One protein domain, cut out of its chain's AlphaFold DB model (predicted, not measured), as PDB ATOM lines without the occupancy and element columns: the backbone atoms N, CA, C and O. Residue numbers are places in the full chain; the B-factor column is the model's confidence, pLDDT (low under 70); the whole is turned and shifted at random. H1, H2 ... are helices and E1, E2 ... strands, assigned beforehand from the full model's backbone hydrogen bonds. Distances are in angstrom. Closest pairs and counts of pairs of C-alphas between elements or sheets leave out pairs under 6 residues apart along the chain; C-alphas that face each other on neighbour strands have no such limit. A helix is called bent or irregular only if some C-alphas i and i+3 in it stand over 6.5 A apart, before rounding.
ATOM      1  N   VAL A   7     291.709 132.860 210.669       94.88
ATOM      2  CA  VAL A   7     293.069 132.347 210.413       94.88
ATOM      3  C   VAL A   7     293.087 131.293 209.303       94.88
ATOM      4  O   VAL A   7     293.983 131.314 208.474       94.88
ATOM      5  N   ASP A   8     292.044 130.466 209.204       96.31
ATOM      6  CA  ASP A   8     291.927 129.477 208.127       96.31
ATOM      7  C   ASP A   8     291.857 130.157 206.748       96.31
ATOM      8  O   ASP A   8     292.299 129.592 205.757       96.31
ATOM      9  N   ILE A   9     291.307 131.378 206.671       96.50
ATOM     10  CA  ILE A   9     291.264 132.144 205.421       96.50
ATOM     11  C   ILE A   9     292.673 132.562 205.011       96.50
ATOM     12  O   ILE A   9     293.011 132.454 203.842       96.50
ATOM     13  N   GLU A  10     293.497 133.005 205.958       95.19
ATOM     14  CA  GLU A  10     294.888 133.365 205.672       95.19
ATOM     15  C   GLU A  10     295.661 132.164 205.115       95.19
ATOM     16  O   GLU A  10     296.295 132.272 204.067       95.19
ATOM     17  N   GLU A  11     295.523 130.996 205.748       94.62
ATOM     18  CA  GLU A  11     296.152 129.754 205.282       94.62
ATOM     19  C   GLU A  11     295.664 129.332 203.889       94.62
ATOM     20  O   GLU A  11     296.461 128.877 203.064       94.62
ATOM     21  N   ILE A  12     294.365 129.508 203.615       95.00
ATOM     22  CA  ILE A  12     293.772 129.272 202.295       95.00
ATOM     23  C   ILE A  12     294.365 130.224 201.261       95.00
ATOM     24  O   ILE A  12     294.689 129.782 200.168       95.00
ATOM     25  N   LEU A  13     294.497 131.515 201.566       94.75
ATOM     26  CA  LEU A  13     295.037 132.495 200.622       94.75
ATOM     27  C   LEU A  13     296.517 132.229 200.319       94.75
ATOM     28  O   LEU A  13     296.931 132.368 199.172       94.75
ATOM     29  N   ASP A  14     297.290 131.797 201.315       94.06
ATOM     30  CA  ASP A  14     298.704 131.440 201.136       94.06
ATOM     31  C   ASP A  14     298.890 130.151 200.326       94.06
ATOM     32  O   ASP A  14     299.893 129.996 199.633       94.06
ATOM     33  N   ASN A  15     297.908 129.246 200.367       93.12
ATOM     34  CA  ASN A  15     297.924 127.967 199.654       93.12
ATOM     35  C   ASN A  15     296.763 127.849 198.661       93.12
ATOM     36  O   ASN A  15     296.190 126.773 198.481       93.12
ATOM     37  N   PHE A  16     296.392 128.959 198.023       94.62
ATOM     38  CA  PHE A  16     295.147 129.045 197.258       94.62
ATOM     39  C   PHE A  16     295.072 128.029 196.113       94.62
ATOM     40  O   PHE A  16     294.010 127.468 195.851       94.62
ATOM     41  N   SER A  17     296.211 127.718 195.493       93.19
ATOM     42  CA  SER A  17     296.329 126.701 194.444       93.19
ATOM     43  C   SER A  17     295.903 125.294 194.882       93.19
ATOM     44  O   SER A  17     295.535 124.490 194.033       93.19
ATOM     45  N   ALA A  18     295.910 124.986 196.184       92.31
ATOM     46  CA  ALA A  18     295.476 123.688 196.705       92.31
ATOM     47  C   ALA A  18     293.947 123.524 196.726       92.31
ATOM     48  O   ALA A  18     293.451 122.409 196.871       92.31
ATOM     49  N   VAL A  19     293.197 124.625 196.623       93.00
ATOM     50  CA  VAL A  19     291.726 124.643 196.685       93.00
ATOM     51  C   VAL A  19     291.107 125.372 195.489       93.00
ATOM     52  O   VAL A  19     289.969 125.824 195.565       93.00
ATOM     53  N   ALA A  20     291.853 125.519 194.395       94.38
ATOM     54  CA  ALA A  20     291.439 126.260 193.211       94.38
ATOM     55  C   ALA A  20     291.859 125.533 191.927       94.38
ATOM     56  O   ALA A  20     292.807 124.750 191.914       94.38
ATOM     57  N   ASN A  21     291.170 125.827 190.828       95.06
ATOM     58  CA  ASN A  21     291.526 125.353 189.494       95.06
ATOM     59  C   ASN A  21     292.543 126.289 188.841       95.06
ATOM     60  O   ASN A  21     292.543 127.488 189.107       95.06
ATOM     61  N   TRP A  22     293.378 125.751 187.953       94.75
ATOM     62  CA  TRP A  22     294.301 126.539 187.139       94.75
ATOM     63  C   TRP A  22     293.667 126.908 185.794       94.75
ATOM     64  O   TRP A  22     293.235 126.031 185.046       94.75
ATOM     65  N   ASP A  23     293.648 128.199 185.472       93.25
ATOM     66  CA  ASP A  23     293.340 128.728 184.146       93.25
ATOM     67  C   ASP A  23     294.652 129.083 183.435       93.25
ATOM     68  O   ASP A  23     295.295 130.087 183.744       93.25
ATOM     69  N   ALA A  24     295.042 128.247 182.471       91.38
ATOM     70  CA  ALA A  24     296.275 128.429 181.713       91.38
ATOM     71  C   ALA A  24     296.227 129.616 180.739       91.38
ATOM     72  O   ALA A  24     297.277 130.154 180.410       91.38
ATOM     73  N   LEU A  25     295.041 130.024 180.270       90.19
ATOM     74  CA  LEU A  25     294.911 131.148 179.338       90.19
ATOM     75  C   LEU A  25     295.049 132.484 180.072       90.19
ATOM     76  O   LEU A  25     295.659 133.415 179.554       90.19
ATOM     77  N   GLY A  26     294.469 132.573 181.269       87.88
ATOM     78  CA  GLY A  26     294.543 133.756 182.125       87.88
ATOM     79  C   GLY A  26     295.705 133.769 183.118       87.88
ATOM     80  O   GLY A  26     295.783 134.714 183.896       87.88
ATOM     81  N   GLU A  27     296.540 132.723 183.129       92.81
ATOM     82  CA  GLU A  27     297.645 132.508 184.078       92.81
ATOM     83  C   GLU A  27     297.247 132.777 185.539       92.81
ATOM     84  O   GLU A  27     297.904 133.518 186.279       92.81
ATOM     85  N   LYS A  28     296.124 132.187 185.958       94.50
ATOM     86  CA  LYS A  28     295.532 132.438 187.274       94.50
ATOM     87  C   LYS A  28     294.909 131.196 187.887       94.50
ATOM     88  O   LYS A  28     294.398 130.321 187.190       94.50
ATOM     89  N   TYR A  29     294.899 131.150 189.212       96.44
ATOM     90  CA  TYR A  29     294.080 130.201 189.957       96.44
ATOM     91  C   TYR A  29     292.693 130.785 190.195       96.44
ATOM     92  O   TYR A  29     292.570 131.979 190.460       96.44
ATOM     93  N   TYR A  30     291.648 129.962 190.149       96.44
ATOM     94  CA  TYR A  30     290.288 130.415 190.413       96.44
ATOM     95  C   TYR A  30     289.422 129.357 191.098       96.44
ATOM     96  O   TYR A  30     289.572 128.152 190.895       96.44
ATOM     97  N   ILE A  31     288.457 129.823 191.883       95.88
ATOM     98  CA  ILE A  31     287.386 128.999 192.443       95.88
ATOM     99  C   ILE A  31     286.051 129.713 192.271       95.88
ATOM    100  O   ILE A  31     285.925 130.904 192.560       95.88
ATOM    101  N   VAL A  32     285.055 128.961 191.809       95.62
ATOM    102  CA  VAL A  32     283.671 129.421 191.678       95.62
ATOM    103  C   VAL A  32     282.860 128.860 192.838       95.62
ATOM    104  O   VAL A  32     282.941 127.669 193.140       95.62
ATOM    105  N   PHE A  33     282.078 129.705 193.498       95.69
ATOM    106  CA  PHE A  33     281.204 129.301 194.593       95.69
ATOM    107  C   PHE A  33     279.934 130.146 194.639       95.69
ATOM    108  O   PHE A  33     279.873 131.235 194.082       95.69
ATOM    109  N   ALA A  34     278.899 129.650 195.314       94.06
ATOM    110  CA  ALA A  34     277.600 130.313 195.333       94.06
ATOM    111  C   ALA A  34     277.635 131.682 196.042       94.06
ATOM    112  O   ALA A  34     278.119 131.801 197.174       94.06
ATOM    113  N   ASP A  35     277.037 132.690 195.408       91.69
ATOM    114  CA  ASP A  35     276.588 133.921 196.052       91.69
ATOM    115  C   ASP A  35     275.198 133.681 196.653       91.69
ATOM    116  O   ASP A  35     274.161 133.895 196.021       91.69
ATOM    117  N   ASN A  36     275.182 133.241 197.910       85.62
ATOM    118  CA  ASN A  36     273.943 132.959 198.633       85.62
ATOM    119  C   ASN A  36     273.125 134.221 198.961       85.62
ATOM    120  O   ASN A  36     271.977 134.094 199.378       85.62
ATOM    121  N   LYS A  37     273.702 135.427 198.842       84.44
ATOM    122  CA  LYS A  37     272.994 136.680 199.145       84.44
ATOM    123  C   LYS A  37     272.188 137.167 197.944       84.44
ATOM    124  O   LYS A  37     271.092 137.685 198.131       84.44
ATOM    125  N   ARG A  38     272.736 137.026 196.732       82.75
ATOM    126  CA  ARG A  38     272.126 137.536 195.489       82.75
ATOM    127  C   ARG A  38     271.650 136.437 194.536       82.75
ATOM    128  O   ARG A  38     271.284 136.751 193.409       82.75
ATOM    129  N   THR A  39     271.660 135.175 194.972       85.00
ATOM    130  CA  THR A  39     271.275 134.006 194.158       85.00
ATOM    131  C   THR A  39     272.081 133.947 192.858       85.00
ATOM    132  O   THR A  39     271.547 133.973 191.754       85.00
ATOM    133  N   GLY A  40     273.405 133.929 192.999       91.19
ATOM    134  CA  GLY A  40     274.335 133.859 191.875       91.19
ATOM    135  C   GLY A  40     275.585 133.070 192.232       91.19
ATOM    136  O   GLY A  40     275.557 132.174 193.079       91.19
ATOM    137  N   GLN A  41     276.699 133.436 191.619       93.75
ATOM    138  CA  GLN A  41     278.007 132.852 191.853       93.75
ATOM    139  C   GLN A  41     279.082 133.930 191.927       93.75
ATOM    140  O   GLN A  41     279.066 134.922 191.199       93.75
ATOM    141  N   TRP A  42     280.043 133.691 192.804       95.69
ATOM    142  CA  TRP A  42     281.294 134.413 192.885       95.69
ATOM    143  C   TRP A  42     282.394 133.583 192.252       95.69
ATOM    144  O   TRP A  42     282.510 132.388 192.520       95.69
ATOM    145  N   THR A  43     283.242 134.241 191.477       95.75
ATOM    146  CA  THR A  43     284.526 133.700 191.043       95.75
ATOM    147  C   THR A  43     285.610 134.464 191.780       95.75
ATOM    148  O   THR A  43     285.748 135.663 191.561       95.75
ATOM    149  N   LEU A  44     286.345 133.799 192.671       96.81
ATOM    150  CA  LEU A  44     287.545 134.354 193.300       96.81
ATOM    151  C   LEU A  44     288.763 133.887 192.509       96.81
ATOM    152  O   LEU A  44     288.907 132.689 192.265       96.81
ATOM    153  N   MET A  45     289.630 134.821 192.141       96.19
ATOM    154  CA  MET A  45     290.819 134.580 191.329       96.19
ATOM    155  C   MET A  45     292.079 135.025 192.067       96.19
ATOM    156  O   MET A  45     292.037 136.006 192.808       96.19
ATOM    157  N   ASN A  46     293.186 134.318 191.847       96.56
ATOM    158  CA  ASN A  46     294.531 134.668 192.294       96.56
ATOM    159  C   ASN A  46     295.486 134.653 191.092       96.56
ATOM    160  O   ASN A  46     295.669 133.619 190.447       96.56
ATOM    161  N   TYR A  47     296.088 135.803 190.810       93.31
ATOM    162  CA  TYR A  47     297.072 135.995 189.748       93.31
ATOM    163  C   TYR A  47     298.504 135.780 190.255       93.31
ATOM    164  O   TYR A  47     298.777 135.894 191.444       93.31
ATOM    165  N   VAL A  48     299.456 135.568 189.344       82.56
ATOM    166  CA  VAL A  48     300.868 135.228 189.641       82.56
ATOM    167  C   VAL A  48     301.559 136.156 190.667       82.56
ATOM    168  O   VAL A  48     302.435 135.714 191.405       82.56
ATOM    169  N   ASN A  49     301.129 137.418 190.789       83.31
ATOM    170  CA  ASN A  49     301.643 138.387 191.771       83.31
ATOM    171  C   ASN A  49     300.922 138.355 193.135       83.31
ATOM    172  O   ASN A  49     301.003 139.311 193.903       83.31
ATOM    173  N   ASN A  50     300.192 137.280 193.433       84.44
ATOM    174  CA  ASN A  50     299.351 137.130 194.621       84.44
ATOM    175  C   ASN A  50     298.256 138.208 194.737       84.44
ATOM    176  O   ASN A  50     297.851 138.612 195.831       84.44
ATOM    177  N   HIS A  51     297.806 138.713 193.586       92.00
ATOM    178  CA  HIS A  51     296.716 139.674 193.489       92.00
ATOM    179  C   HIS A  51     295.402 138.920 193.380       92.00
ATOM    180  O   HIS A  51     295.241 138.076 192.497       92.00
ATOM    181  N   PHE A  52     294.458 139.262 194.253       96.06
ATOM    182  CA  PHE A  52     293.140 138.653 194.251       96.06
ATOM    183  C   PHE A  52     292.116 139.566 193.583       96.06
ATOM    184  O   PHE A  52     292.083 140.771 193.840       96.06
ATOM    185  N   SER A  53     291.241 138.975 192.777       95.62
ATOM    186  CA  SER A  53     290.062 139.646 192.233       95.62
ATOM    187  C   SER A  53     288.822 138.782 192.407       95.62
ATOM    188  O   SER A  53     288.907 137.566 192.602       95.62
ATOM    189  N   VAL A  54     287.657 139.421 192.362       95.00
ATOM    190  CA  VAL A  54     286.365 138.744 192.313       95.00
ATOM    191  C   VAL A  54     285.532 139.221 191.147       95.00
ATOM    192  O   VAL A  54     285.585 140.382 190.752       95.00
ATOM    193  N   HIS A  55     284.715 138.310 190.644       93.50
ATOM    194  CA  HIS A  55     283.699 138.602 189.652       93.50
ATOM    195  C   HIS A  55     282.402 137.898 190.041       93.50
ATOM    196  O   HIS A  55     282.405 136.692 190.318       93.50
ATOM    197  N   GLY A  56     281.314 138.659 190.129       89.44
ATOM    198  CA  GLY A  56     279.986 138.153 190.431       89.44
ATOM    199  C   GLY A  56     279.155 137.972 189.168       89.44
ATOM    200  O   GLY A  56     279.091 138.853 188.313       89.44
ATOM    201  N   LEU A  57     278.467 136.837 189.088       87.25
ATOM    202  CA  LEU A  57     277.511 136.536 188.028       87.25
ATOM    203  C   LEU A  57     276.229 135.978 188.648       87.25
ATOM    204  O   LEU A  57     276.278 135.024 189.418       87.25
ATOM    205  N   GLY A  58     275.073 136.523 188.300       84.62
ATOM    206  CA  GLY A  58     273.773 135.981 188.687       84.62
ATOM    207  C   GLY A  58     272.752 136.113 187.567       84.62
ATOM    208  O   GLY A  58     273.026 136.693 186.523       84.62
ATOM    209  N   GLU A  59     271.546 135.590 187.785       73.56
ATOM    210  CA  GLU A  59     270.499 135.592 186.748       73.56
ATOM    211  C   GLU A  59     270.117 137.003 186.279       73.56
ATOM    212  O   GLU A  59     269.784 137.203 185.115       73.56
ATOM    213  N   ASN A  60     270.195 137.985 187.182       75.56
ATOM    214  CA  ASN A  60     269.792 139.370 186.929       75.56
ATOM    215  C   ASN A  60     270.959 140.367 187.015       75.56
ATOM    216  O   ASN A  60     270.720 141.573 187.043       75.56
ATOM    217  N   TYR A  61     272.205 139.890 187.116       76.00
ATOM    218  CA  TYR A  61     273.374 140.764 187.157       76.00
ATOM    219  C   TYR A  61     274.609 140.088 186.567       76.00
ATOM    220  O   TYR A  61     274.880 138.913 186.803       76.00
ATOM    221  N   VAL A  62     275.386 140.870 185.834       76.06
ATOM    222  CA  VAL A  62     276.747 140.529 185.434       76.06
ATOM    223  C   VAL A  62     277.591 141.686 185.928       76.06
ATOM    224  O   VAL A  62     277.307 142.830 185.579       76.06
ATOM    225  N   ASP A  63     278.569 141.423 186.788       76.19
ATOM    226  CA  ASP A  63     279.513 142.475 187.143       76.19
ATOM    227  C   ASP A  63     280.373 142.742 185.899       76.19
ATOM    228  O   ASP A  63     281.188 141.910 185.532       76.19
ATOM    229  N   ASP A  64     280.191 143.877 185.217       72.38
ATOM    230  CA  ASP A  64     280.850 144.144 183.921       72.38
ATOM    231  C   ASP A  64     282.387 144.026 183.965       72.38
ATOM    232  O   ASP A  64     283.026 143.834 182.931       72.38
ATOM    233  N   ASN A  65     282.992 144.137 185.154       82.62
ATOM    234  CA  ASN A  65     284.429 144.030 185.371       82.62
ATOM    235  C   ASN A  65     284.766 143.197 186.614       82.62
ATOM    236  O   ASN A  65     283.973 143.070 187.549       82.62
ATOM    237  N   GLU A  66     285.991 142.673 186.650       89.50
ATOM    238  CA  GLU A  66     286.578 142.129 187.873       89.50
ATOM    239  C   GLU A  66     286.833 143.248 188.890       89.50
ATOM    240  O   GLU A  66     287.336 144.322 188.554       89.50
ATOM    241  N   THR A  67     286.533 142.980 190.156       92.00
ATOM    242  CA  THR A  67     286.898 143.861 191.266       92.00
ATOM    243  C   THR A  67     288.152 143.322 191.937       92.00
ATOM    244  O   THR A  67     288.126 142.253 192.548       92.00
ATOM    245  N   PHE A  68     289.255 144.060 191.834       94.38
ATOM    246  CA  PHE A  68     290.511 143.720 192.499       94.38
ATOM    247  C   PHE A  68     290.482 144.138 193.967       94.38
ATOM    248  O   PHE A  68     290.020 145.225 194.317       94.38
ATOM    249  N   PHE A  69     291.012 143.282 194.834       94.19
ATOM    250  CA  PHE A  69     291.223 143.637 196.227       94.19
ATOM    251  C   PHE A  69     292.540 144.397 196.368       94.19
ATOM    252  O   PHE A  69     293.613 143.842 196.152       94.19
ATOM    253  N   GLU A  70     292.457 145.659 196.782       89.75
ATOM    254  CA  GLU A  70     293.640 146.502 197.022       89.75
ATOM    255  C   GLU A  70     294.448 146.062 198.248       89.75
ATOM    256  O   GLU A  70     295.633 146.368 198.369       89.75
ATOM    257  N   ALA A  71     293.804 145.351 199.175       91.12
ATOM    258  CA  ALA A  71     294.419 144.902 200.408       91.12
ATOM    259  C   ALA A  71     293.890 143.529 200.824       91.12
ATOM    260  O   ALA A  71     292.731 143.164 200.601       91.12
ATOM    261  N   ARG A  72     294.770 142.752 201.453       91.69
ATOM    262  CA  ARG A  72     294.504 141.363 201.828       91.69
ATOM    263  C   ARG A  72     293.369 141.221 202.847       91.69
ATOM    264  O   ARG A  72     292.566 140.298 202.750       91.69
ATOM    265  N   ASP A  73     293.240 142.168 203.772       94.31
ATOM    266  CA  ASP A  73     292.155 142.215 204.760       94.31
ATOM    267  C   ASP A  73     290.763 142.300 204.107       94.31
ATOM    268  O   ASP A  73     289.777 141.790 204.656       94.31
ATOM    269  N   LYS A  74     290.672 142.895 202.910       95.50
ATOM    270  CA  LYS A  74     289.438 142.941 202.117       95.50
ATOM    271  C   LYS A  74     289.077 141.572 201.561       95.50
ATOM    272  O   LYS A  74     287.917 141.179 201.677       95.50
ATOM    273  N   VAL A  75     290.057 140.819 201.057       95.88
ATOM    274  CA  VAL A  75     289.863 139.426 200.615       95.88
ATOM    275  C   VAL A  75     289.374 138.572 201.784       95.88
ATOM    276  O   VAL A  75     288.394 137.837 201.666       95.88
ATOM    277  N   VAL A  76     290.015 138.722 202.948       96.38
ATOM    278  CA  VAL A  76     289.663 137.984 204.168       96.38
ATOM    279  C   VAL A  76     288.240 138.300 204.612       96.38
ATOM    280  O   VAL A  76     287.474 137.397 204.948       96.38
ATOM    281  N   SER A  77     287.859 139.577 204.597       96.19
ATOM    282  CA  SER A  77     286.507 140.009 204.959       96.19
ATOM    283  C   SER A  77     285.467 139.459 203.981       96.19
ATOM    284  O   SER A  77     284.458 138.900 204.411       96.19
ATOM    285  N   PHE A  78     285.748 139.519 202.679       95.94
ATOM    286  CA  PHE A  78     284.883 138.971 201.640       95.94
ATOM    287  C   PHE A  78     284.682 137.453 201.784       95.94
ATOM    288  O   PHE A  78     283.546 136.970 201.776       95.94
ATOM    289  N   LEU A  79     285.764 136.693 201.973       96.56
ATOM    290  CA  LEU A  79     285.692 135.247 202.187       96.56
ATOM    291  C   LEU A  79     284.987 134.901 203.494       96.56
ATOM    292  O   LEU A  79     284.224 133.940 203.537       96.56
ATOM    293  N   TRP A  80     285.170 135.691 204.552       96.94
ATOM    294  CA  TRP A  80     284.461 135.481 205.810       96.94
ATOM    295  C   TRP A  80     282.942 135.608 205.642       96.94
ATOM    296  O   TRP A  80     282.183 134.786 206.173       96.94
ATOM    297  N   GLU A  81     282.490 136.605 204.884       95.56
ATOM    298  CA  GLU A  81     281.073 136.814 204.589       95.56
ATOM    299  C   GLU A  81     280.479 135.715 203.705       95.56
ATOM    300  O   GLU A  81     279.334 135.316 203.918       95.56
ATOM    301  N   ASN A  82     281.262 135.188 202.760       95.75
ATOM    302  CA  ASN A  82     280.817 134.178 201.799       95.75
ATOM    303  C   ASN A  82     281.279 132.745 202.135       95.75
ATOM    304  O   ASN A  82     281.102 131.824 201.337       95.75
ATOM    305  N   ARG A  83     281.815 132.521 203.345       95.69
ATOM    306  CA  ARG A  83     282.469 131.263 203.762       95.69
ATOM    307  C   ARG A  83     281.620 130.008 203.580       95.69
ATOM    308  O   ARG A  83     282.162 128.932 203.369       95.69
ATOM    309  N   SER A  84     280.295 130.131 203.680       95.50
ATOM    310  CA  SER A  84     279.380 129.001 203.479       95.50
ATOM    311  C   SER A  84     279.431 128.494 202.036       95.50
ATOM    312  O   SER A  84     279.626 127.300 201.814       95.50
ATOM    313  N   GLY A  85     279.330 129.410 201.063       95.56
ATOM    314  CA  GLY A  85     279.426 129.082 199.641       95.56
ATOM    315  C   GLY A  85     280.813 128.552 199.292       95.56
ATOM    316  O   GLY A  85     280.925 127.486 198.691       95.56
ATOM    317  N   PHE A  86     281.860 129.235 199.764       96.38
ATOM    318  CA  PHE A  86     283.243 128.805 199.557       96.38
ATOM    319  C   PHE A  86     283.495 127.384 200.085       96.38
ATOM    320  O   PHE A  86     283.947 126.513 199.347       96.38
ATOM    321  N   ASN A  87     283.132 127.102 201.341       96.38
ATOM    322  CA  ASN A  87     283.309 125.775 201.936       96.38
ATOM    323  C   ASN A  87     282.527 124.686 201.193       96.38
ATOM    324  O   ASN A  87     282.985 123.546 201.131       96.38
ATOM    325  N   ALA A  88     281.339 125.002 200.671       95.31
ATOM    326  CA  ALA A  88     280.564 124.059 199.875       95.31
ATOM    327  C   ALA A  88     281.270 123.726 198.553       95.31
ATOM    328  O   ALA A  88     281.304 122.557 198.177       95.31
ATOM    329  N   ALA A  89     281.864 124.721 197.889       94.81
ATOM    330  CA  ALA A  89     282.634 124.516 196.665       94.81
ATOM    331  C   ALA A  89     283.906 123.691 196.913       94.81
ATOM    332  O   ALA A  89     284.138 122.711 196.211       94.81
ATOM    333  N   VAL A  90     284.676 124.002 197.965       93.75
ATOM    334  CA  VAL A  90     285.884 123.226 198.303       93.75
ATOM    335  C   VAL A  90     285.547 121.763 198.600       93.75
ATOM    336  O   VAL A  90     286.216 120.866 198.098       93.75
ATOM    337  N   LYS A  91     284.468 121.494 199.347       93.50
ATOM    338  CA  LYS A  91     284.015 120.113 199.598       93.50
ATOM    339  C   LYS A  91     283.655 119.360 198.320       93.50
ATOM    340  O   LYS A  91     283.900 118.161 198.239       93.50
ATOM    341  N   GLN A  92     283.035 120.040 197.356       89.44
ATOM    342  CA  GLN A  92     282.684 119.423 196.077       89.44
ATOM    343  C   GLN A  92     283.936 119.043 195.288       89.44
ATOM    344  O   GLN A  92     283.969 117.954 194.734       89.44
ATOM    345  N   MET A  93     284.976 119.881 195.304       83.75
ATOM    346  CA  MET A  93     286.259 119.574 194.661       83.75
ATOM    347  C   MET A  93     286.998 118.410 195.332       83.75
ATOM    348  O   MET A  93     287.577 117.586 194.641       83.75
ATOM    349  N   GLU A  94     286.951 118.311 196.665       77.31
ATOM    350  CA  GLU A  94     287.558 117.198 197.418       77.31
ATOM    351  C   GLU A  94     286.799 115.860 197.256       77.31
ATOM    352  O   GLU A  94     287.312 114.820 197.662       77.31
ATOM    353  N   SER A  95     285.578 115.867 196.706       65.94
ATOM    354  CA  SER A  95     284.751 114.658 196.524       65.94
ATOM    355  C   SER A  95     284.895 114.009 195.139       65.94
ATOM    356  O   SER A  95     284.129 113.095 194.826       65.94
TER     357      SER A  95
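Overview. This is residues 7 to 95 of the 96 residues of an uncharacterized protein of Paenibacillus sp. GP183 (UniProt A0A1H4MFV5). A strongly twisted sheet of four strands has its named helices gathered over one side, where the long helix H3 folds at a sharp corner: its second arm, H3b, packs slantwise over E2, while its first arm, H3a, only grazes the sheet and has H1 packed on it. The short H2 lies over the same face as H3b, and the link of residues 59 to 71 folds back along the edge strand E4. The printed part has 89 residues, with three named helices and four named strands along the chain as H1, H2, E1, E2, E3, E4, H3; the sheet runs E1, E2, E3, E4, antiparallel throughout, and the class is mixed, helices and strands. The whole is compact, with a radius of gyration of the C-alphas of 12.3 A, and its rounded outline spans 32 by 27 by 26 A.

Along the chain. H1, residues 7 to 14, begins at C-alpha 7, (293.069, 132.347, 210.413), and is 10.9 A long. H2 is residues 16 to 19, 5.6 A, and E1 is residues 21 to 23, 6.6 A. E2, residues 28 to 35, measures 20.9 A; E3, residues 40 to 47, 22.9 A; E4, residues 51 to 58, 23.7 A, ending at C-alpha 58, (273.773, 135.981, 188.687). H3, residues 72 to 94, was assigned as one helix by its hydrogen bonds but is bent, with C-alphas 81 and 84 8.1 A apart; its arms are H3a, residues 72 to 81, 14.4 A, and H3b, residues 84 to 94, 15.6 A, ending at C-alpha 94, (287.558, 117.198, 197.418).

Arrangement. The sheet is a meander, each strand the antiparallel neighbour of the one before, in three hairpins. N 21 and O 30 of E1 and E2 are 2.8 A apart, N 31 and O 44 of E2 and E3 2.9 A, and N 43 and O 55 of E3 and E4 2.8 A, each within hydrogen-bond range. H3b is over E2 at a height over the sheet of 5.8 A, slantwise to the strands at 55 degrees on the local plane; the closest C-alphas are those of Ala 34 and Gly 85, 4.8 A. H2 is on the same face, only just over E2, with 3 of its 4 C-alphas falling on it; the closest C-alphas are those of Ser 17 and Tyr 29, 6.1 A. H3a and H3b are about perpendicular, at 87 degrees. H1 touches H3a at a steep tilt of 57 degrees, opposite ways, with the C-alphas of Ile 9 and Val 76 closest at 6.2 A. H1 is not on the sheet. In H1, H3a and H3b every O i to N i+4 pair is within hydrogen-bond range; H2 is too short for such a pair.

Size, cuts and confidence. The C-alphas farthest apart, those of Val 7 and Asn 60, are 33.8 A apart. The printed part has no cut. The link from E4 to H3, 13 residues, is long, and two short antiparallel pairings tie it to E4: residues 57 to 58 with 61 to 62, and 53 to 54 with 67 to 68. The other links are tight. The mean pLDDT of the printed part is 91.2, and residue 95 is under 70.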